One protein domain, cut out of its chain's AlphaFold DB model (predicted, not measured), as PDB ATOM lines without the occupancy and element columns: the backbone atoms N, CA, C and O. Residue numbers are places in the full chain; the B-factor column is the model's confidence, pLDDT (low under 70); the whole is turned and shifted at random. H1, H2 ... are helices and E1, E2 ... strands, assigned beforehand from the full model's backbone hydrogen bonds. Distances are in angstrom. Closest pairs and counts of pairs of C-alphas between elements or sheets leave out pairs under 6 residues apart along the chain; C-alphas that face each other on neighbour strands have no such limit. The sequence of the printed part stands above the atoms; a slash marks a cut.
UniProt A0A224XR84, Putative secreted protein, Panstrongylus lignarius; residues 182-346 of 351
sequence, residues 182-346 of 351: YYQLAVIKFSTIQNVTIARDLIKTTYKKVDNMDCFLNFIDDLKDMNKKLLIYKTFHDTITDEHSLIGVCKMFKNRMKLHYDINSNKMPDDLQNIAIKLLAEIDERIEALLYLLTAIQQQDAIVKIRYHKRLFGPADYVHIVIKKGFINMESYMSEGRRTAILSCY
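This is residues 182 to 346 of the 351 residues of the protein "Putative secreted protein" of Panstrongylus lignarius (UniProt A0A224XR84). An up-and-down bundle of four helices, H3, H4, H5 and H6, makes the body, and a small three-stranded sheet covers one end of H5 and H6 on one side. H1 and H2 lie at the opposite end of the body from H7, a short helix beyond the sheet that touches no other helix. The 165 printed residues hold seven named helices and three named strands, in the order H1 H2 H3 H4 H5 H6 E1 E2 H7 E3, and the class is mostly helix. The sheet is mixed, in the order E2 E1 E3. The whole is compact, with a radius of gyration of the C-alphas of 17.8 A, yet a rod in outline, spanning 61 by 30 by 29 A.

H1, residues 183 to 191, touches H3, residues 213 to 222, about perpendicular at 75 degrees, the closest C-alphas being those of Tyr 183 and Phe 219, 5.2 A apart. H2, residues 196 to 210, touches H4, residues 226 to 240, with residues 200 to 204 alone; the closest C-alphas, of Arg 200 and Thr 235, are 6.2 A apart. H4 and H5, residues 246 to 265, form a helical hairpin at a shallow tilt of 16 degrees, with the C-alphas of Ile 240 and Gly 248 closest at 6.2 A. H5 and H6, residues 270 to 298, form another, at 25 degrees, closest at the C-alphas of Arg 256 and Leu 280, 6.3 A. H5 and H6 lie on the same face of the sheet, making two layers, at heights of 9.7 A and 10.5 A over the sheet. Its inner strand E1, residues 301 to 306, is antiparallel to E2, residues 318 to 322, with N 304 and O 320 2.8 A apart, within hydrogen-bond range. E1 is parallel to E3, residues 340 to 345, with N 343 and O 303 2.9 A apart, also within range. Every O i to N i+4 pair is within hydrogen-bond range in H1, H2, H4, H5, H6 and H7, residues 330 to 335; in H3 it is 5 of 6.

H1 begins at C-alpha 183, (39.721, 10.047, -28.510). From first to last C-alpha, H2 measures 20.9 A, H4 20.8 A, H5 28.7 A and H6 41.6 A. H6 begins at C-alpha 270, (27.549, -2.812, -50.255). E1 measures 16.3 A and E3 15.9 A, and E3 ends at C-alpha 345, (53.268, 16.054, -46.446).

The two C-alphas farthest apart are those of Thr 192 and Ser 335, 61.3 A. The printed part has no cut, and the link from E1 to E2, 11 residues, is long. The mean pLDDT of the printed part is 80.1; residue 304 and residues 306 to 339 are under 70.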
ATOM      1  N   TYR A 182      42.197  12.589 -26.188       89.06
ATOM      2  CA  TYR A 182      41.213  11.799 -25.443       89.06
ATOM      3  C   TYR A 182      40.151  11.223 -26.391       89.06
ATOM      4  O   TYR A 182      38.947  11.428 -26.220       89.06
ATOM      5  N   TYR A 183      40.587  10.494 -27.417       90.56
ATOM      6  CA  TYR A 183      39.721  10.047 -28.510       90.56
ATOM      7  C   TYR A 183      38.593   9.120 -28.056       90.56
ATOM      8  O   TYR A 183      37.486   9.233 -28.566       90.56
ATOM      9  N   GLN A 184      38.800   8.288 -27.032       85.75
ATOM     10  CA  GLN A 184      37.725   7.466 -26.457       85.75
ATOM     11  C   GLN A 184      36.562   8.323 -25.927       85.75
ATOM     12  O   GLN A 184      35.395   8.011 -26.167       85.75
ATOM     13  N   LEU A 185      36.871   9.439 -25.258       85.62
ATOM     14  CA  LEU A 185      35.868  10.396 -24.789       85.62
ATOM     15  C   LEU A 185      35.189  11.102 -25.970       85.62
ATOM     16  O   LEU A 185      33.965  11.251 -25.980       85.62
ATOM     17  N   ALA A 186      35.966  11.494 -26.984       89.38
ATOM     18  CA  ALA A 186      35.440  12.098 -28.206       89.38
ATOM     19  C   ALA A 186      34.490  11.144 -28.953       89.38
ATOM     20  O   ALA A 186      33.428  11.566 -29.406       89.38
ATOM     21  N   VAL A 187      34.819   9.849 -29.025       89.88
ATOM     22  CA  VAL A 187      33.991   8.803 -29.643       89.88
ATOM     23  C   VAL A 187      32.666   8.661 -28.915       89.88
ATOM     24  O   VAL A 187      31.627   8.661 -29.574       89.88
ATOM     25  N   ILE A 188      32.675   8.592 -27.578       84.31
ATOM     26  CA  ILE A 188      31.443   8.516 -26.778       84.31
ATOM     27  C   ILE A 188      30.548   9.719 -27.094       84.31
ATOM     28  O   ILE A 188      29.389   9.541 -27.460       84.31
ATOM     29  N   LYS A 189      31.105  10.935 -27.043       85.31
ATOM     30  CA  LYS A 189      30.364  12.179 -27.301       85.31
ATOM     31  C   LYS A 189      29.848  12.301 -28.732       85.31
ATOM     32  O   LYS A 189      28.743  12.780 -28.950       85.31
ATOM     33  N   PHE A 190      30.623  11.880 -29.725       91.12
ATOM     34  CA  PHE A 190      30.208  11.961 -31.125       91.12
ATOM     35  C   PHE A 190      29.154  10.909 -31.488       91.12
ATOM     36  O   PHE A 190      28.259  11.155 -32.306       91.12
ATOM     37  N   SER A 191      29.244   9.732 -30.866       87.00
ATOM     38  CA  SER A 191      28.335   8.613 -31.119       87.00
ATOM     39  C   SER A 191      26.923   8.882 -30.593       87.00
ATOM     40  O   SER A 191      25.963   8.421 -31.202       87.00
ATOM     41  N   THR A 192      26.770   9.673 -29.525       85.56
ATOM     42  CA  THR A 192      25.452  10.037 -28.970       85.56
ATOM     43  C   THR A 192      24.676  11.036 -29.829       85.56
ATOM     44  O   THR A 192      23.466  11.176 -29.669       85.56
ATOM     45  N   ILE A 193      25.333  11.727 -30.767       85.94
ATOM     46  CA  ILE A 193      24.682  12.727 -31.620       85.94
ATOM     47  C   ILE A 193      23.890  12.021 -32.717       85.94
ATOM     48  O   ILE A 193      24.463  11.480 -33.660       85.94
ATOM     49  N   GLN A 194      22.565  12.057 -32.645       85.44
ATOM     50  CA  GLN A 194      21.711  11.434 -33.663       85.44
ATOM     51  C   GLN A 194      21.529  12.322 -34.902       85.44
ATOM     52  O   GLN A 194      21.445  11.830 -36.026       85.44
ATOM     53  N   ASN A 195      21.500  13.643 -34.716       89.19
ATOM     54  CA  ASN A 195      21.268  14.589 -35.800       89.19
ATOM     55  C   ASN A 195      22.528  14.767 -36.670       89.19
ATOM     56  O   ASN A 195      23.561  15.254 -36.203       89.19
ATOM     57  N   VAL A 196      22.425  14.407 -37.953       89.62
ATOM     58  CA  VAL A 196      23.531  14.468 -38.926       89.62
ATOM     59  C   VAL A 196      24.058  15.891 -39.127       89.62
ATOM     60  O   VAL A 196      25.266  16.073 -39.262       89.62
ATOM     61  N   THR A 197      23.186  16.903 -39.117       91.00
ATOM     62  CA  THR A 197      23.580  18.312 -39.275       91.00
ATOM     63  C   THR A 197      24.404  18.780 -38.079       91.00
ATOM     64  O   THR A 197      25.493  19.310 -38.268       91.00
ATOM     65  N   ILE A 198      23.952  18.482 -36.855       89.50
ATOM     66  CA  ILE A 198      24.690  18.822 -35.626       89.50
ATOM     67  C   ILE A 198      26.053  18.117 -35.602       89.50
ATOM     68  O   ILE A 198      27.066  18.733 -35.278       89.50
ATOM     69  N   ALA A 199      26.100  16.839 -35.990       91.88
ATOM     70  CA  ALA A 199      27.348  16.085 -36.071       91.88
ATOM     71  C   ALA A 199      28.321  16.687 -37.102       91.88
ATOM     72  O   ALA A 199      29.507  16.838 -36.809       91.88
ATOM     73  N   ARG A 200      27.827  17.077 -38.284       93.62
ATOM     74  CA  ARG A 200      28.628  17.753 -39.317       93.62
ATOM     75  C   ARG A 200      29.190  19.082 -38.808       93.62
ATOM     76  O   ARG A 200      30.385  19.330 -38.958       93.62
ATOM     77  N   ASP A 201      28.358  19.913 -38.186       91.19
ATOM     78  CA  ASP A 201      28.767  21.227 -37.678       91.19
ATOM     79  C   ASP A 201      29.776  21.111 -36.530       91.19
ATOM     80  O   ASP A 201      30.729  21.894 -36.464       91.19
ATOM     81  N   LEU A 202      29.625  20.102 -35.665       93.12
ATOM     82  CA  LEU A 202      30.596  19.779 -34.622       93.12
ATOM     83  C   LEU A 202      31.969  19.453 -35.217       93.12
ATOM     84  O   LEU A 202      32.963  20.057 -34.811       93.12
ATOM     85  N   ILE A 203      32.028  18.547 -36.198       94.06
ATOM     86  CA  ILE A 203      33.282  18.162 -36.862       94.06
ATOM     87  C   ILE A 203      33.904  19.358 -37.576       94.06
ATOM     88  O   ILE A 203      35.076  19.651 -37.354       94.06
ATOM     89  N   LYS A 204      33.119  20.101 -38.363       92.19
ATOM     90  CA  LYS A 204      33.592  21.281 -39.099       92.19
ATOM     91  C   LYS A 204      34.165  22.349 -38.167       92.19
ATOM     92  O   LYS A 204      35.236  22.891 -38.430       92.19
ATOM     93  N   THR A 205      33.471  22.656 -37.074       90.50
ATOM     94  CA  THR A 205      33.908  23.686 -36.119       90.50
ATOM     95  C   THR A 205      35.124  23.228 -35.326       90.50
ATOM     96  O   THR A 205      36.057  24.004 -35.133       90.50
ATOM     97  N   THR A 206      35.151  21.963 -34.907       91.44
ATOM     98  CA  THR A 206      36.298  21.404 -34.183       91.44
ATOM     99  C   THR A 206      37.527  21.355 -35.084       91.44
ATOM    100  O   THR A 206      38.607  21.749 -34.658       91.44
ATOM    101  N   TYR A 207      37.360  20.979 -36.354       90.31
ATOM    102  CA  TYR A 207      38.431  20.998 -37.346       90.31
ATOM    103  C   TYR A 207      39.007  22.397 -37.535       90.31
ATOM    104  O   TYR A 207      40.218  22.560 -37.474       90.31
ATOM    105  N   LYS A 208      38.158  23.424 -37.643       87.12
ATOM    106  CA  LYS A 208      38.612  24.821 -37.722       87.12
ATOM    107  C   LYS A 208      39.355  25.305 -36.472       87.12
ATOM    108  O   LYS A 208      40.201  26.181 -36.589       87.12
ATOM    109  N   LYS A 209      39.015  24.791 -35.285       88.06
ATOM    110  CA  LYS A 209      39.661  25.176 -34.016       88.06
ATOM    111  C   LYS A 209      40.993  24.465 -33.791       88.06
ATOM    112  O   LYS A 209      41.919  25.074 -33.271       88.06
ATOM    113  N   VAL A 210      41.061  23.180 -34.131       87.12
ATOM    114  CA  VAL A 210      42.254  22.347 -33.928       87.12
ATOM    115  C   VAL A 210      43.251  22.522 -35.079       87.12
ATOM    116  O   VAL A 210      44.451  22.451 -34.848       87.12
ATOM    117  N   ASP A 211      42.758  22.731 -36.307       84.00
ATOM    118  CA  ASP A 211      43.520  22.854 -37.565       84.00
ATOM    119  C   ASP A 211      44.623  21.790 -37.737       84.00
ATOM    120  O   ASP A 211      45.684  22.019 -38.315       84.00
ATOM    121  N   ASN A 212      44.367  20.582 -37.230       85.62
ATOM    122  CA  ASN A 212      45.267  19.446 -37.357       85.62
ATOM    123  C   ASN A 212      44.492  18.214 -37.831       85.62
ATOM    124  O   ASN A 212      43.761  17.571 -37.074       85.62
ATOM    125  N   MET A 213      44.681  17.883 -39.110       86.38
ATOM    126  CA  MET A 213      44.055  16.731 -39.756       86.38
ATOM    127  C   MET A 213      44.482  15.402 -39.118       86.38
ATOM    128  O   MET A 213      43.664  14.496 -39.008       86.38
ATOM    129  N   ASP A 214      45.733  15.270 -38.668       85.00
ATOM    130  CA  ASP A 214      46.242  14.005 -38.126       85.00
ATOM    131  C   ASP A 214      45.542  13.633 -36.809       85.00
ATOM    132  O   ASP A 214      45.214  12.467 -36.596       85.00
ATOM    133  N   CYS A 215      45.203  14.618 -35.968       86.50
ATOM    134  CA  CYS A 215      44.439  14.383 -34.735       86.50
ATOM    135  C   CYS A 215      43.048  13.831 -35.007       86.50
ATOM    136  O   CYS A 215      42.572  12.930 -34.318       86.50
ATOM    137  N   PHE A 216      42.400  14.349 -36.044       88.31
ATOM    138  CA  PHE A 216      41.099  13.856 -36.452       88.31
ATOM    139  C   PHE A 216      41.165  12.479 -37.089       88.31
ATOM    140  O   PHE A 216      40.298  11.653 -36.830       88.31
ATOM    141  N   LEU A 217      42.179  12.222 -37.911       87.81
ATOM    142  CA  LEU A 217      42.342  10.921 -38.546       87.81
ATOM    143  C   LEU A 217      42.644   9.827 -37.508       87.81
ATOM    144  O   LEU A 217      42.117   8.725 -37.645       87.81
ATOM    145  N   ASN A 218      43.374  10.146 -36.431       86.88
ATOM    146  CA  ASN A 218      43.521   9.254 -35.275       86.88
ATOM    147  C   ASN A 218      42.194   9.054 -34.524       86.88
ATOM    148  O   ASN A 218      41.861   7.936 -34.152       86.88
ATOM    149  N   PHE A 219      41.402  10.110 -34.331       90.88
ATOM    150  CA  PHE A 219      40.063   9.983 -33.747       90.88
ATOM    151  C   PHE A 219      39.145   9.061 -34.572       90.88
ATOM    152  O   PHE A 219      38.383   8.281 -34.002       90.88
ATOM    153  N   ILE A 220      39.225   9.112 -35.907       90.31
ATOM    154  CA  ILE A 220      38.445   8.226 -36.787       90.31
ATOM    155  C   ILE A 220      38.813   6.753 -36.582       90.31
ATOM    156  O   ILE A 220      37.936   5.899 -36.717       90.31
ATOM    157  N   ASP A 221      40.061   6.437 -36.235       86.44
ATOM    158  CA  ASP A 221      40.464   5.052 -35.956       86.44
ATOM    159  C   ASP A 221      39.717   4.443 -34.773       86.44
ATOM    160  O   ASP A 221      39.365   3.263 -34.810       86.44
ATOM    161  N   ASP A 222      39.407   5.257 -33.766       87.56
ATOM    162  CA  ASP A 222      38.673   4.813 -32.584       87.56
ATOM    163  C   ASP A 222      37.152   4.718 -32.824       87.56
ATOM    164  O   ASP A 222      36.423   4.126 -32.019       87.56
ATOM    165  N   LEU A 223      36.644   5.248 -33.946       88.94
ATOM    166  CA  LEU A 223      35.246   5.080 -34.341       88.94
ATOM    167  C   LEU A 223      35.012   3.698 -34.952       88.94
ATOM    168  O   LEU A 223      35.647   3.303 -35.921       88.94
ATOM    169  N   LYS A 224      34.016   2.973 -34.438       85.75
ATOM    170  CA  LYS A 224      33.596   1.679 -35.009       85.75
ATOM    171  C   LYS A 224      32.505   1.812 -36.073       85.75
ATOM    172  O   LYS A 224      32.383   0.950 -36.936       85.75
ATOM    173  N   ASP A 225      31.702   2.869 -36.001       88.25
ATOM    174  CA  ASP A 225      30.563   3.080 -36.893       88.25
ATOM    175  C   ASP A 225      31.011   3.689 -38.230       88.25
ATOM    176  O   ASP A 225      31.431   4.846 -38.302       88.25
ATOM    177  N   MET A 226      30.874   2.915 -39.310       87.50
ATOM    178  CA  MET A 226      31.242   3.343 -40.659       87.50
ATOM    179  C   MET A 226      30.402   4.512 -41.185       87.50
ATOM    180  O   MET A 226      30.945   5.351 -41.901       87.50
ATOM    181  N   ASN A 227      29.124   4.639 -40.812       90.00
ATOM    182  CA  ASN A 227      28.315   5.800 -41.205       90.00
ATOM    183  C   ASN A 227      28.899   7.084 -40.620       90.00
ATOM    184  O   ASN A 227      28.999   8.111 -41.293       90.00
ATOM    185  N   LYS A 228      29.327   7.011 -39.359       91.38
ATOM    186  CA  LYS A 228      29.971   8.118 -38.653       91.38
ATOM    187  C   LYS A 228      31.337   8.444 -39.248       91.38
ATOM    188  O   LYS A 228      31.625   9.625 -39.441       91.38
ATOM    189  N   LYS A 229      32.137   7.434 -39.616       92.31
ATOM    190  CA  LYS A 229      33.401   7.648 -40.341       92.31
ATOM    191  C   LYS A 229      33.180   8.357 -41.678       92.31
ATOM    192  O   LYS A 229      33.803   9.382 -41.937       92.31
ATOM    193  N   LEU A 230      32.256   7.859 -42.505       92.69
ATOM    194  CA  LEU A 230      31.948   8.447 -43.814       92.69
ATOM    195  C   LEU A 230      31.416   9.876 -43.699       92.69
ATOM    196  O   LEU A 230      31.797  10.733 -44.496       92.69
ATOM    197  N   LEU A 231      30.600  10.164 -42.681       94.56
ATOM    198  CA  LEU A 231      30.166  11.527 -42.385       94.56
ATOM    199  C   LEU A 231      31.363  12.454 -42.136       94.56
ATOM    200  O   LEU A 231      31.385  13.566 -42.662       94.56
ATOM    201  N   ILE A 232      32.353  12.009 -41.361       94.31
ATOM    202  CA  ILE A 232      33.557  12.797 -41.078       94.31
ATOM    203  C   ILE A 232      34.378  13.006 -42.353       94.31
ATOM    204  O   ILE A 232      34.694  14.149 -42.676       94.31
ATOM    205  N   TYR A 233      34.645  11.945 -43.121       94.44
ATOM    206  CA  TYR A 233      35.392  12.039 -44.382       94.44
ATOM    207  C   TYR A 233      34.753  13.008 -45.373       94.44
ATOM    208  O   TYR A 233      35.452  13.833 -45.970       94.44
ATOM    209  N   LYS A 234      33.424  12.947 -45.509       94.19
ATOM    210  CA  LYS A 234      32.656  13.875 -46.339       94.19
ATOM    211  C   LYS A 234      32.740  15.303 -45.807       94.19
ATOM    212  O   LYS A 234      32.985  16.226 -46.569       94.19
ATOM    213  N   THR A 235      32.614  15.484 -44.493       93.69
ATOM    214  CA  THR A 235      32.729  16.809 -43.865       93.69
ATOM    215  C   THR A 235      34.106  17.431 -44.112       93.69
ATOM    216  O   THR A 235      34.193  18.635 -44.350       93.69
ATOM    217  N   PHE A 236      35.179  16.634 -44.097       92.38
ATOM    218  CA  PHE A 236      36.515  17.109 -44.455       92.38
ATOM    219  C   PHE A 236      36.647  17.450 -45.925       92.38
ATOM    220  O   PHE A 236      37.177  18.513 -46.226       92.38
ATOM    221  N   HIS A 237      36.134  16.609 -46.825       91.50
ATOM    222  CA  HIS A 237      36.086  16.946 -48.243       91.50
ATOM    223  C   HIS A 237      35.397  18.302 -48.448       91.50
ATOM    224  O   HIS A 237      36.026  19.229 -48.953       91.50
ATOM    225  N   ASP A 238      34.182  18.475 -47.924       89.88
ATOM    226  CA  ASP A 238      33.412  19.718 -48.047       89.88
ATOM    227  C   ASP A 238      34.143  20.927 -47.431       89.88
ATOM    228  O   ASP A 238      34.052  22.040 -47.937       89.88
ATOM    229  N   THR A 239      34.875  20.734 -46.327       88.56
ATOM    230  CA  THR A 239      35.540  21.838 -45.608       88.56
ATOM    231  C   THR A 239      36.876  22.239 -46.232       88.56
ATOM    232  O   THR A 239      37.210  23.420 -46.232       88.56
ATOM    233  N   ILE A 240      37.644  21.277 -46.750       86.19
ATOM    234  CA  ILE A 240      38.973  21.512 -47.338       86.19
ATOM    235  C   ILE A 240      38.848  21.927 -48.812       86.19
ATOM    236  O   ILE A 240      39.779  22.504 -49.361       86.19
ATOM    237  N   THR A 241      37.705  21.675 -49.462       77.00
ATOM    238  CA  THR A 241      37.480  21.974 -50.891       77.00
ATOM    239  C   THR A 241      37.831  23.415 -51.279       77.00
ATOM    240  O   THR A 241      38.350  23.631 -52.377       77.00
ATOM    241  N   ASP A 242      37.635  24.378 -50.378       71.94
ATOM    242  CA  ASP A 242      37.925  25.797 -50.618       71.94
ATOM    243  C   ASP A 242      39.399  26.189 -50.349       71.94
ATOM    244  O   ASP A 242      39.828  27.298 -50.685       71.94
ATOM    245  N   GLU A 243      40.215  25.292 -49.781       77.25
ATOM    246  CA  GLU A 243      41.641  25.519 -49.510       77.25
ATOM    247  C   GLU A 243      42.499  25.253 -50.763       77.25
ATOM    248  O   GLU A 243      42.963  24.141 -51.010       77.25
ATOM    249  N   HIS A 244      42.805  26.302 -51.530       78.25
ATOM    250  CA  HIS A 244      43.631  26.228 -52.749       78.25
ATOM    251  C   HIS A 244      45.149  26.297 -52.468       78.25
ATOM    252  O   HIS A 244      45.924  26.829 -53.262       78.25
ATOM    253  N   SER A 245      45.586  25.801 -51.308       81.88
ATOM    254  CA  SER A 245      46.984  25.854 -50.861       81.88
ATOM    255  C   SER A 245      47.652  24.478 -50.912       81.88
ATOM    256  O   SER A 245      46.984  23.446 -50.862       81.88
ATOM    257  N   LEU A 246      48.989  24.443 -50.930       80.69
ATOM    258  CA  LEU A 246      49.752  23.191 -50.804       80.69
ATOM    259  C   LEU A 246      49.433  22.446 -49.491       80.69
ATOM    260  O   LEU A 246      49.436  21.217 -49.460       80.69
ATOM    261  N   ILE A 247      49.113  23.185 -48.423       83.31
ATOM    262  CA  ILE A 247      48.683  22.619 -47.136       83.31
ATOM    263  C   ILE A 247      47.313  21.944 -47.287       83.31
ATOM    264  O   ILE A 247      47.142  20.811 -46.837       83.31
ATOM    265  N   GLY A 248      46.369  22.596 -47.972       84.94
ATOM    266  CA  GLY A 248      45.054  22.038 -48.298       84.94
ATOM    267  C   GLY A 248      45.169  20.745 -49.105       84.94
ATOM    268  O   GLY A 248      44.575  19.731 -48.743       84.94
ATOM    269  N   VAL A 249      46.042  20.730 -50.116       84.81
ATOM    270  CA  VAL A 249      46.361  19.524 -50.901       84.81
ATOM    271  C   VAL A 249      46.881  18.397 -50.004       84.81
ATOM    272  O   VAL A 249      46.380  17.275 -50.085       84.81
ATOM    273  N   CYS A 250      47.819  18.676 -49.092       85.38
ATOM    274  CA  CYS A 250      48.287  17.679 -48.126       85.38
ATOM    275  C   CYS A 250      47.154  17.132 -47.243       85.38
ATOM    276  O   CYS A 250      47.084  15.923 -47.013       85.38
ATOM    277  N   LYS A 251      46.255  17.994 -46.755       87.94
ATOM    278  CA  LYS A 251      45.099  17.595 -45.937       87.94
ATOM    279  C   LYS A 251      44.137  16.692 -46.725       87.94
ATOM    280  O   LYS A 251      43.737  15.646 -46.211       87.94
ATOM    281  N   MET A 252      43.832  17.028 -47.984       88.31
ATOM    282  CA  MET A 252      42.993  16.201 -48.867       88.31
ATOM    283  C   MET A 252      43.603  14.822 -49.103       88.31
ATOM    284  O   MET A 252      42.924  13.808 -48.973       88.31
ATOM    285  N   PHE A 253      44.900  14.772 -49.385       87.12
ATOM    286  CA  PHE A 253      45.624  13.525 -49.590       87.12
ATOM    287  C   PHE A 253      45.618  12.618 -48.353       87.12
ATOM    288  O   PHE A 253      45.407  11.410 -48.470       87.12
ATOM    289  N   LYS A 254      45.782  13.188 -47.153       86.62
ATOM    290  CA  LYS A 254      45.648  12.439 -45.893       86.62
ATOM    291  C   LYS A 254      44.233  11.877 -45.716       86.62
ATOM    292  O   LYS A 254      44.090  10.703 -45.377       86.62
ATOM    293  N   ASN A 255      43.203  12.679 -46.008       89.62
ATOM    294  CA  ASN A 255      41.796  12.259 -45.991       89.62
ATOM    295  C   ASN A 255      41.550  11.071 -46.938       89.62
ATOM    296  O   ASN A 255      41.027  10.031 -46.541       89.62
ATOM    297  N   ARG A 256      42.011  11.224 -48.184       89.19
ATOM    298  CA  ARG A 256      41.935  10.250 -49.275       89.19
ATOM    299  C   ARG A 256      42.562   8.915 -48.892       89.19
ATOM    300  O   ARG A 256      41.938   7.869 -49.041       89.19
ATOM    301  N   MET A 257      43.804   8.940 -48.405       84.25
ATOM    302  CA  MET A 257      44.529   7.723 -48.028       84.25
ATOM    303  C   MET A 257      43.833   6.979 -46.891       84.25
ATOM    304  O   MET A 257      43.714   5.755 -46.950       84.25
ATOM    305  N   LYS A 258      43.341   7.710 -45.885       85.81
ATOM    306  CA  LYS A 258      42.639   7.104 -44.758       85.81
ATOM    307  C   LYS A 258      41.329   6.442 -45.193       85.81
ATOM    308  O   LYS A 258      41.108   5.276 -44.869       85.81
ATOM    309  N   LEU A 259      40.520   7.142 -45.990       90.38
ATOM    310  CA  LEU A 259      39.285   6.597 -46.551       90.38
ATOM    311  C   LEU A 259      39.558   5.334 -47.380       90.38
ATOM    312  O   LEU A 259      38.891   4.322 -47.189       90.38
ATOM    313  N   HIS A 260      40.571   5.361 -48.250       88.31
ATOM    314  CA  HIS A 260      40.966   4.195 -49.042       88.31
ATOM    315  C   HIS A 260      41.321   2.983 -48.165       88.31
ATOM    316  O   HIS A 260      40.909   1.861 -48.456       88.31
ATOM    317  N   TYR A 261      42.053   3.199 -47.069       84.62
ATOM    318  CA  TYR A 261      42.386   2.122 -46.141       84.62
ATOM    319  C   TYR A 261      41.148   1.556 -45.437       84.62
ATOM    320  O   TYR A 261      40.994   0.336 -45.364       84.62
ATOM    321  N   ASP A 262      40.259   2.423 -44.949       85.50
ATOM    322  CA  ASP A 262      39.019   2.000 -44.296       85.50
ATOM    323  C   ASP A 262      38.102   1.220 -45.250       85.50
ATOM    324  O   ASP A 262      37.461   0.267 -44.808       85.50
ATOM    325  N   ILE A 263      38.079   1.578 -46.541       86.62
ATOM    326  CA  ILE A 263      37.370   0.837 -47.596       86.62
ATOM    327  C   ILE A 263      37.929  -0.580 -47.748       86.62
ATOM    328  O   ILE A 263      37.164  -1.538 -47.820       86.62
ATOM    329  N   ASN A 264      39.254  -0.722 -47.780       82.81
ATOM    330  CA  ASN A 264      39.897  -2.010 -48.047       82.81
ATOM    331  C   ASN A 264      39.978  -2.927 -46.819       82.81
ATOM    332  O   ASN A 264      40.111  -4.140 -46.969       82.81
ATOM    333  N   SER A 265      39.949  -2.360 -45.612       79.56
ATOM    334  CA  SER A 265      40.270  -3.095 -44.378       79.56
ATOM    335  C   SER A 265      39.048  -3.456 -43.546       79.56
ATOM    336  O   SER A 265      39.098  -4.417 -42.778       79.56
ATOM    337  N   ASN A 266      37.947  -2.714 -43.685       74.81
ATOM    338  CA  ASN A 266      36.729  -2.962 -42.922       74.81
ATOM    339  C   ASN A 266      35.691  -3.681 -43.788       74.81
ATOM    340  O   ASN A 266      35.410  -3.270 -44.911       74.81
ATOM    341  N   LYS A 267      35.058  -4.724 -43.239       71.00
ATOM    342  CA  LYS A 267      33.848  -5.296 -43.845       71.00
ATOM    343  C   LYS A 267      32.712  -4.287 -43.687       71.00
ATOM    344  O   LYS A 267      32.330  -3.979 -42.558       71.00
ATOM    345  N   MET A 268      32.178  -3.789 -44.797       81.62
ATOM    346  CA  MET A 268      31.043  -2.867 -44.810       81.62
ATOM    347  C   MET A 268      29.939  -3.364 -45.750       81.62
ATOM    348  O   MET A 268      30.245  -4.098 -46.685       81.62
ATOM    349  N   PRO A 269      28.669  -2.995 -45.500       85.31
ATOM    350  CA  PRO A 269      27.573  -3.250 -46.430       85.31
ATOM    351  C   PRO A 269      27.819  -2.599 -47.795       85.31
ATOM    352  O   PRO A 269      28.353  -1.488 -47.850       85.31
ATOM    353  N   ASP A 270      27.350  -3.244 -48.863       86.38
ATOM    354  CA  ASP A 270      27.549  -2.812 -50.255       86.38
ATOM    355  C   ASP A 270      27.108  -1.357 -50.497       86.38
ATOM    356  O   ASP A 270      27.811  -0.588 -51.154       86.38
ATOM    357  N   ASP A 271      25.995  -0.926 -49.896       86.94
ATOM    358  CA  ASP A 271      25.496   0.452 -50.017       86.94
ATOM    359  C   ASP A 271      26.489   1.485 -49.463       86.94
ATOM    360  O   ASP A 271      26.749   2.518 -50.085       86.94
ATOM    361  N   LEU A 272      27.088   1.198 -48.302       87.06
ATOM    362  CA  LEU A 272      28.093   2.071 -47.693       87.06
ATOM    363  C   LEU A 272      29.409   2.019 -48.458       87.06
ATOM    364  O   LEU A 272      30.074   3.048 -48.586       87.06
ATOM    365  N   GLN A 273      29.756   0.857 -49.010       90.25
ATOM    366  CA  GLN A 273      30.928   0.706 -49.860       90.25
ATOM    367  C   GLN A 273      30.816   1.563 -51.120       90.25
ATOM    368  O   GLN A 273      31.746   2.298 -51.448       90.25
ATOM    369  N   ASN A 274      29.657   1.545 -51.780       91.31
ATOM    370  CA  ASN A 274      29.392   2.360 -52.963       91.31
ATOM    371  C   ASN A 274      29.489   3.862 -52.655       91.31
ATOM    372  O   ASN A 274      30.109   4.612 -53.412       91.31
ATOM    373  N   ILE A 275      28.935   4.305 -51.520       92.38
ATOM    374  CA  ILE A 275      29.047   5.701 -51.066       92.38
ATOM    375  C   ILE A 275      30.510   6.074 -50.801       92.38
ATOM    376  O   ILE A 275      30.958   7.142 -51.219       92.38
ATOM    377  N   ALA A 276      31.261   5.202 -50.129       92.44
ATOM    378  CA  ALA A 276      32.663   5.426 -49.803       92.44
ATOM    379  C   ALA A 276      33.542   5.517 -51.061       92.44
ATOM    380  O   ALA A 276      34.368   6.422 -51.167       92.44
ATOM    381  N   ILE A 277      33.335   4.619 -52.028       93.06
ATOM    382  CA  ILE A 277      34.046   4.611 -53.314       93.06
ATOM    383  C   ILE A 277      33.734   5.881 -54.107       93.06
ATOM    384  O   ILE A 277      34.650   6.504 -54.642       93.06
ATOM    385  N   LYS A 278      32.465   6.303 -54.149       94.88
ATOM    386  CA  LYS A 278      32.075   7.543 -54.827       94.88
ATOM    387  C   LYS A 278      32.745   8.765 -54.196       94.88
ATOM    388  O   LYS A 278      33.320   9.574 -54.915       94.88
ATOM    389  N   LEU A 279      32.735   8.861 -52.866       94.56
ATOM    390  CA  LEU A 279      33.423   9.936 -52.147       94.56
ATOM    391  C   LEU A 279      34.937   9.916 -52.407       94.56
ATOM    392  O   LEU A 279      35.546  10.968 -52.572       94.56
ATOM    393  N   LEU A 280      35.555   8.732 -52.456       93.12
ATOM    394  CA  LEU A 280      36.977   8.602 -52.772       93.12
ATOM    395  C   LEU A 280      37.289   9.137 -54.178       93.12
ATOM    396  O   LEU A 280      38.262   9.868 -54.333       93.12
ATOM    397  N   ALA A 281      36.446   8.828 -55.166       92.25
ATOM    398  CA  ALA A 281      36.584   9.336 -56.529       92.25
ATOM    399  C   ALA A 281      36.418  10.866 -56.607       92.25
ATOM    400  O   ALA A 281      37.219  11.528 -57.259       92.25
ATOM    401  N   GLU A 282      35.440  11.436 -55.893       93.19
ATOM    402  CA  GLU A 282      35.243  12.895 -55.799       93.19
ATOM    403  C   GLU A 282      36.466  13.597 -55.175       93.19
ATOM    404  O   GLU A 282      36.883  14.672 -55.618       93.19
ATOM    405  N   ILE A 283      37.083  12.982 -54.159       90.94
ATOM    406  CA  ILE A 283      38.326  13.489 -53.563       90.94
ATOM    407  C   ILE A 283      39.491  13.402 -54.563       90.94
ATOM    408  O   ILE A 283      40.245  14.370 -54.679       90.94
ATOM    409  N   ASP A 284      39.638  12.281 -55.275       89.00
ATOM    410  CA  ASP A 284      40.704  12.075 -56.266       89.00
ATOM    411  C   ASP A 284      40.609  13.110 -57.405       89.00
ATOM    412  O   ASP A 284      41.594  13.794 -57.689       89.00
ATOM    413  N   GLU A 285      39.416  13.330 -57.969       89.06
ATOM    414  CA  GLU A 285      39.177  14.343 -59.009       89.06
ATOM    415  C   GLU A 285      39.568  15.754 -58.534       89.06
ATOM    416  O   GLU A 285      40.224  16.519 -59.250       89.06
ATOM    417  N   ARG A 286      39.216  16.104 -57.290       88.19
ATOM    418  CA  ARG A 286      39.531  17.423 -56.730       88.19
ATOM    419  C   ARG A 286      41.028  17.618 -56.504       88.19
ATOM    420  O   ARG A 286      41.549  18.701 -56.787       88.19
ATOM    421  N   ILE A 287      41.710  16.594 -55.992       87.31
ATOM    422  CA  ILE A 287      43.164  16.604 -55.803       87.31
ATOM    423  C   ILE A 287      43.860  16.803 -57.150       87.31
ATOM    424  O   ILE A 287      44.733  17.666 -57.256       87.31
ATOM    425  N   GLU A 288      43.455  16.055 -58.178       84.88
ATOM    426  CA  GLU A 288      44.016  16.186 -59.522       84.88
ATOM    427  C   GLU A 288      43.832  17.605 -60.063       84.88
ATOM    428  O   GLU A 288      44.812  18.245 -60.447       84.88
ATOM    429  N   ALA A 289      42.610  18.143 -60.021       84.31
ATOM    430  CA  ALA A 289      42.317  19.495 -60.493       84.31
ATOM    431  C   ALA A 289      43.178  20.567 -59.796       84.31
ATOM    432  O   ALA A 289      43.727  21.456 -60.454       84.31
ATOM    433  N   LEU A 290      43.344  20.471 -58.472       84.00
ATOM    434  CA  LEU A 290      44.173  21.403 -57.703       84.00
ATOM    435  C   LEU A 290      45.660  21.268 -58.029       84.00
ATOM    436  O   LEU A 290      46.347  22.280 -58.168       84.00
ATOM    437  N   LEU A 291      46.177  20.049 -58.181       81.88
ATOM    438  CA  LEU A 291      47.571  19.843 -58.572       81.88
ATOM    439  C   LEU A 291      47.839  20.348 -59.990       81.88
ATOM    440  O   LEU A 291      48.871  20.977 -60.225       81.88
ATOM    441  N   TYR A 292      46.909  20.145 -60.924       80.94
ATOM    442  CA  TYR A 292      46.997  20.735 -62.258       80.94
ATOM    443  C   TYR A 292      47.013  22.264 -62.197       80.94
ATOM    444  O   TYR A 292      47.847  22.891 -62.849       80.94
ATOM    445  N   LEU A 293      46.158  22.878 -61.376       81.06
ATOM    446  CA  LEU A 293      46.153  24.327 -61.179       81.06
ATOM    447  C   LEU A 293      47.476  24.833 -60.577       81.06
ATOM    448  O   LEU A 293      48.046  25.807 -61.064       81.06
ATOM    449  N   LEU A 294      47.996  24.165 -59.545       77.62
ATOM    450  CA  LEU A 294      49.230  24.562 -58.863       77.62
ATOM    451  C   LEU A 294      50.462  24.402 -59.758       77.62
ATOM    452  O   LEU A 294      51.249  25.339 -59.878       77.62
ATOM    453  N   THR A 295      50.596  23.265 -60.447       75.62
ATOM    454  CA  THR A 295      51.639  23.064 -61.472       75.62
ATOM    455  C   THR A 295      51.493  24.070 -62.612       75.62
ATOM    456  O   THR A 295      52.486  24.490 -63.217       75.62
ATOM    457  N   ALA A 296      50.261  24.521 -62.895       75.06
ATOM    458  CA  ALA A 296      50.019  25.554 -63.882       75.06
ATOM    459  C   ALA A 296      50.557  26.919 -63.478       75.06
ATOM    460  O   ALA A 296      51.347  27.489 -64.234       75.06
ATOM    461  N   ILE A 297      50.176  27.383 -62.291       75.44
ATOM    462  CA  ILE A 297      50.592  28.662 -61.714       75.44
ATOM    463  C   ILE A 297      52.105  28.694 -61.479       75.44
ATOM    464  O   ILE A 297      52.752  29.695 -61.772       75.44
ATOM    465  N   GLN A 298      52.680  27.600 -60.977       74.75
ATOM    466  CA  GLN A 298      54.099  27.534 -60.615       74.75
ATOM    467  C   GLN A 298      55.023  27.239 -61.803       74.75
ATOM    468  O   GLN A 298      56.235  27.367 -61.656       74.75
ATOM    469  N   GLN A 299      54.473  26.860 -62.965       74.25
ATOM    470  CA  GLN A 299      55.223  26.444 -64.162       74.25
ATOM    471  C   GLN A 299      56.246  25.325 -63.889       74.25
ATOM    472  O   GLN A 299      57.354  25.323 -64.421       74.25
ATOM    473  N   GLN A 300      55.877  24.369 -63.040       73.75
ATOM    474  CA  GLN A 300      56.737  23.267 -62.605       73.75
ATOM    475  C   GLN A 300      55.926  21.978 -62.526       73.75
ATOM    476  O   GLN A 300      54.725  22.018 -62.255       73.75
ATOM    477  N   ASP A 301      56.578  20.835 -62.726       72.50
ATOM    478  CA  ASP A 301      55.973  19.548 -62.374       72.50
ATOM    479  C   ASP A 301      55.924  19.386 -60.852       72.50
ATOM    480  O   ASP A 301      56.771  19.926 -60.137       72.50
ATOM    481  N   ALA A 302      54.971  18.600 -60.351       71.50
ATOM    482  CA  ALA A 302      54.837  18.330 -58.923       71.50
ATOM    483  C   ALA A 302      54.956  16.832 -58.634       71.50
ATOM    484  O   ALA A 302      54.247  16.006 -59.207       71.50
ATOM    485  N   ILE A 303      55.837  16.487 -57.697       73.50
ATOM    486  CA  ILE A 303      55.872  15.182 -57.041       73.50
ATOM    487  C   ILE A 303      55.342  15.379 -55.627       73.50
ATOM    488  O   ILE A 303      55.971  16.047 -54.808       73.50
ATOM    489  N   VAL A 304      54.205  14.775 -55.319       69.88
ATOM    490  CA  VAL A 304      53.659  14.764 -53.964       69.88
ATOM    491  C   VAL A 304      54.139  13.507 -53.260       69.88
ATOM    492  O   VAL A 304      53.856  12.394 -53.696       69.88
ATOM    493  N   LYS A 305      54.883  13.693 -52.172       72.19
ATOM    494  CA  LYS A 305      55.311  12.647 -51.249       72.19
ATOM    495  C   LYS A 305      54.519  12.781 -49.959       72.19
ATOM    496  O   LYS A 305      54.586  13.812 -49.294       72.19
ATOM    497  N   ILE A 306      53.790  11.742 -49.579       66.88
ATOM    498  CA  ILE A 306      53.034  11.731 -48.323       66.88
ATOM    499  C   ILE A 306      53.687  10.741 -47.380       66.88
ATOM    500  O   ILE A 306      53.841   9.567 -47.719       66.88
ATOM    501  N   ARG A 307      54.024  11.227 -46.185       63.81
ATOM    502  CA  ARG A 307      54.524  10.427 -45.075       63.81
ATOM    503  C   ARG A 307      53.522  10.495 -43.931       63.81
ATOM    504  O   ARG A 307      52.986  11.561 -43.640       63.81
ATOM    505  N   TYR A 308      53.280   9.370 -43.272       59.91
ATOM    506  CA  TYR A 308      52.336   9.271 -42.157       59.91
ATOM    507  C   TYR A 308      53.051   8.844 -40.869       59.91
ATOM    508  O   TYR A 308      54.094   8.187 -40.924       59.91
ATOM    509  N   HIS A 309      52.532   9.231 -39.696       49.56
ATOM    510  CA  HIS A 309      53.081   8.764 -38.419       49.56
ATOM    511  C   HIS A 309      52.532   7.368 -38.109       49.56
ATOM    512  O   HIS A 309      51.326   7.149 -38.138       49.56
ATOM    513  N   LYS A 310      53.454   6.474 -37.724       47.59
ATOM    514  CA  LYS A 310      53.278   5.087 -37.249       47.59
ATOM    515  C   LYS A 310      53.112   4.004 -38.323       47.59
ATOM    516  O   LYS A 310      52.699   4.243 -39.445       47.59
ATOM    517  N   ARG A 311      53.500   2.787 -37.907       45.56
ATOM    518  CA  ARG A 311      53.583   1.478 -38.598       45.56
ATOM    519  C   ARG A 311      52.268   0.952 -39.201       45.56
ATOM    520  O   ARG A 311      52.025  -0.251 -39.208       45.56
ATOM    521  N   LEU A 312      51.398   1.817 -39.672       46.34
ATOM    522  CA  LEU A 312      50.087   1.436 -40.140       46.34
ATOM    523  C   LEU A 312      49.967   1.881 -41.604       46.34
ATOM    524  O   LEU A 312      50.000   3.070 -41.894       46.34
ATOM    525  N   PHE A 313      49.798   0.894 -42.496       49.88
ATOM    526  CA  PHE A 313      49.121   1.028 -43.801       49.88
ATOM    527  C   PHE A 313      49.966   1.227 -45.088       49.88
ATOM    528  O   PHE A 313      49.665   2.097 -45.900       49.88
ATOM    529  N   GLY A 314      50.936   0.342 -45.368       42.78
ATOM    530  CA  GLY A 314      51.594   0.256 -46.695       42.78
ATOM    531  C   GLY A 314      52.887   1.074 -46.813       42.78
ATOM    532  O   GLY A 314      53.285   1.673 -45.815       42.78
ATOM    533  N   PRO A 315      53.621   1.026 -47.955       43.25
ATOM    534  CA  PRO A 315      55.001   1.505 -48.015       43.25
ATOM    535  C   PRO A 315      55.071   2.954 -47.541       43.25
ATOM    536  O   PRO A 315      54.228   3.769 -47.905       43.25
ATOM    537  N   ALA A 316      56.071   3.232 -46.705       48.81
ATOM    538  CA  ALA A 316      56.195   4.414 -45.852       48.81
ATOM    539  C   ALA A 316      56.134   5.777 -46.573       48.81
ATOM    540  O   ALA A 316      56.118   6.803 -45.894       48.81
ATOM    541  N   ASP A 317      56.087   5.777 -47.907       53.88
ATOM    542  CA  ASP A 317      56.084   6.934 -48.784       53.88
ATOM    543  C   ASP A 317      55.131   6.671 -49.977       53.88
ATOM    544  O   ASP A 317      55.427   5.865 -50.862       53.88
ATOM    545  N   TYR A 318      53.978   7.350 -50.020       61.00
ATOM    546  CA  TYR A 318      53.143   7.408 -51.230       61.00
ATOM    547  C   TYR A 318      53.660   8.529 -52.131       61.00
ATOM    548  O   TYR A 318      53.816   9.663 -51.674       61.00
ATOM    549  N   VAL A 319      53.929   8.209 -53.400       58.34
ATOM    550  CA  VAL A 319      54.442   9.157 -54.395       58.34
ATOM    551  C   VAL A 319      53.414   9.323 -55.509       58.34
ATOM    552  O   VAL A 319      53.154   8.387 -56.259       58.34
ATOM    553  N   HIS A 320      52.856  10.524 -55.632       67.12
ATOM    554  CA  HIS A 320      51.964  10.907 -56.723       67.12
ATOM    555  C   HIS A 320      52.678  11.907 -57.629       67.12
ATOM    556  O   HIS A 320      53.175  12.932 -57.161       67.12
ATOM    557  N   ILE A 321      52.772  11.590 -58.919       61.88
ATOM    558  CA  ILE A 321      53.514  12.392 -59.894       61.88
ATOM    559  C   ILE A 321      52.513  13.059 -60.826       61.88
ATOM    560  O   ILE A 321      51.797  12.375 -61.552       61.88
ATOM    561  N   VAL A 322      52.520  14.390 -60.851       65.94
ATOM    562  CA  VAL A 322      51.728  15.184 -61.790       65.94
ATOM    563  C   VAL A 322      52.663  15.798 -62.811       65.94
ATOM    564  O   VAL A 322      53.525  16.617 -62.484       65.94
ATOM    565  N   ILE A 323      52.489  15.367 -64.058       61.88
ATOM    566  CA  ILE A 323      53.233  15.870 -65.207       61.88
ATOM    567  C   ILE A 323      52.321  16.798 -65.994       61.88
ATOM    568  O   ILE A 323      51.304  16.363 -66.540       61.88
ATOM    569  N   LYS A 324      52.699  18.068 -66.105       61.81
ATOM    570  CA  LYS A 324      51.902  19.048 -66.840       61.81
ATOM    571  C   LYS A 324      52.162  18.921 -68.343       61.81
ATOM    572  O   LYS A 324      53.219  19.303 -68.835       61.81
ATOM    573  N   LYS A 325      51.186  18.413 -69.103       56.44
ATOM    574  CA  LYS A 325      51.218  18.407 -70.578       56.44
ATOM    575  C   LYS A 325      50.347  19.553 -71.106       56.44
ATOM    576  O   LYS A 325      49.141  19.530 -70.916       56.44
ATOM    577  N   GLY A 326      50.949  20.562 -71.747       57.56
ATOM    578  CA  GLY A 326      50.217  21.501 -72.619       57.56
ATOM    579  C   GLY A 326      50.194  22.992 -72.244       57.56
ATOM    580  O   GLY A 326      50.022  23.797 -73.147       57.56
ATOM    581  N   PHE A 327      50.416  23.398 -70.983       55.12
ATOM    582  CA  PHE A 327      50.416  24.838 -70.605       55.12
ATOM    583  C   PHE A 327      51.765  25.369 -70.101       55.12
ATOM    584  O   PHE A 327      51.815  26.381 -69.403       55.12
ATOM    585  N   ILE A 328      52.855  24.654 -70.348       57.97
ATOM    586  CA  ILE A 328      54.208  25.192 -70.188       57.97
ATOM    587  C   ILE A 328      54.762  25.336 -71.602       57.97
ATOM    588  O   ILE A 328      54.555  24.442 -72.424       57.97
ATOM    589  N   ASN A 329      55.438  26.447 -71.898       63.75
ATOM    590  CA  ASN A 329      56.222  26.546 -73.122       63.75
ATOM    591  C   ASN A 329      57.311  25.464 -73.070       63.75
ATOM    592  O   ASN A 329      58.307  25.618 -72.368       63.75
ATOM    593  N   MET A 330      57.089  24.353 -73.776       61.78
ATOM    594  CA  MET A 330      57.959  23.175 -73.723       61.78
ATOM    595  C   MET A 330      59.378  23.481 -74.201       61.78
ATOM    596  O   MET A 330      60.319  22.850 -73.735       61.78
ATOM    597  N   GLU A 331      59.544  24.466 -75.080       65.75
ATOM    598  CA  GLU A 331      60.835  24.852 -75.648       65.75
ATOM    599  C   GLU A 331      61.693  25.617 -74.624       65.75
ATOM    600  O   GLU A 331      62.868  25.304 -74.429       65.75
ATOM    601  N   SER A 332      61.082  26.546 -73.878       61.66
ATOM    602  CA  SER A 332      61.708  27.219 -72.723       61.66
ATOM    603  C   SER A 332      61.904  26.258 -71.542       61.66
ATOM    604  O   SER A 332      62.944  26.262 -70.891       61.66
ATOM    605  N   TYR A 333      60.959  25.348 -71.312       64.06
ATOM    606  CA  TYR A 333      61.035  24.370 -70.225       64.06
ATOM    607  C   TYR A 333      62.128  23.316 -70.425       64.06
ATOM    608  O   TYR A 333      62.770  22.890 -69.466       64.06
ATOM    609  N   MET A 334      62.351  22.880 -71.668       63.34
ATOM    610  CA  MET A 334      63.439  21.957 -71.992       63.34
ATOM    611  C   MET A 334      64.805  22.651 -71.997       63.34
ATOM    612  O   MET A 334      65.787  22.010 -71.626       63.34
ATOM    613  N   SER A 335      64.881  23.936 -72.366       65.38
ATOM    614  CA  SER A 335      66.144  24.686 -72.410       65.38
ATOM    615  C   SER A 335      66.620  25.170 -71.034       65.38
ATOM    616  O   SER A 335      67.817  25.138 -70.764       65.38
ATOM    617  N   GLU A 336      65.706  25.542 -70.133       65.31
ATOM    618  CA  GLU A 336      66.018  25.953 -68.750       65.31
ATOM    619  C   GLU A 336      66.135  24.778 -67.764       65.31
ATOM    620  O   GLU A 336      66.489  24.966 -66.596       65.31
ATOM    621  N   GLY A 337      65.842  23.564 -68.232       60.97
ATOM    622  CA  GLY A 337      65.802  22.354 -67.426       60.97
ATOM    623  C   GLY A 337      64.454  22.145 -66.731       60.97
ATOM    624  O   GLY A 337      63.842  23.059 -66.178       60.97
ATOM    625  N   ARG A 338      64.005  20.886 -66.724       65.69
ATOM    626  CA  ARG A 338      62.751  20.453 -66.102       65.69
ATOM    627  C   ARG A 338      62.782  20.730 -64.596       65.69
ATOM    628  O   ARG A 338      63.503  20.061 -63.855       65.69
ATOM    629  N   ARG A 339      61.993  21.701 -64.134       66.69
ATOM    630  CA  ARG A 339      61.876  22.031 -62.707       66.69
ATOM    631  C   ARG A 339      60.758  21.206 -62.080       66.69
ATOM    632  O   ARG A 339      59.596  21.317 -62.461       66.69
ATOM    633  N   THR A 340      61.120  20.372 -61.111       70.31
ATOM    634  CA  THR A 340      60.181  19.526 -60.371       70.31
ATOM    635  C   THR A 340      60.148  19.941 -58.908       70.31
ATOM    636  O   THR A 340      61.164  19.874 -58.216       70.31
ATOM    637  N   ALA A 341      58.975  20.340 -58.429       71.12
ATOM    638  CA  ALA A 341      58.724  20.611 -57.023       71.12
ATOM    639  C   ALA A 341      58.374  19.311 -56.288       71.12
ATOM    640  O   ALA A 341      57.624  18.477 -56.799       71.12
ATOM    641  N   ILE A 342      58.897  19.143 -55.071       75.88
ATOM    642  CA  ILE A 342      58.538  18.023 -54.194       75.88
ATOM    643  C   ILE A 342      57.691  18.561 -53.042       75.88
ATOM    644  O   ILE A 342      58.209  19.227 -52.147       75.88
ATOM    645  N   LEU A 343      56.398  18.239 -53.031       78.12
ATOM    646  CA  LEU A 343      55.517  18.513 -51.900       78.12
ATOM    647  C   LEU A 343      55.615  17.352 -50.912       78.12
ATOM    648  O   LEU A 343      55.150  16.260 -51.213       78.12
ATOM    649  N   SER A 344      56.218  17.578 -49.745       78.94
ATOM    650  CA  SER A 344      56.326  16.553 -48.698       78.94
ATOM    651  C   SER A 344      55.320  16.814 -47.579       78.94
ATOM    652  O   SER A 344      55.477  17.758 -46.808       78.94
ATOM    653  N   CYS A 345      54.292  15.975 -47.482       80.12
ATOM    654  CA  CYS A 345      53.268  16.054 -46.446       80.12
ATOM    655  C   CYS A 345      53.675  15.162 -45.269       80.12
ATOM    656  O   CYS A 345      53.600  13.940 -45.377       80.12
ATOM    657  N   TYR A 346      54.110  15.764 -44.162       75.00
ATOM    658  CA  TYR A 346      54.508  15.043 -42.951       75.00
ATOM    659  C   TYR A 346      53.364  14.979 -41.934       75.00
ATOM    660  O   TYR A 346      52.476  15.841 -41.941       75.00
TER     661      TYR A 346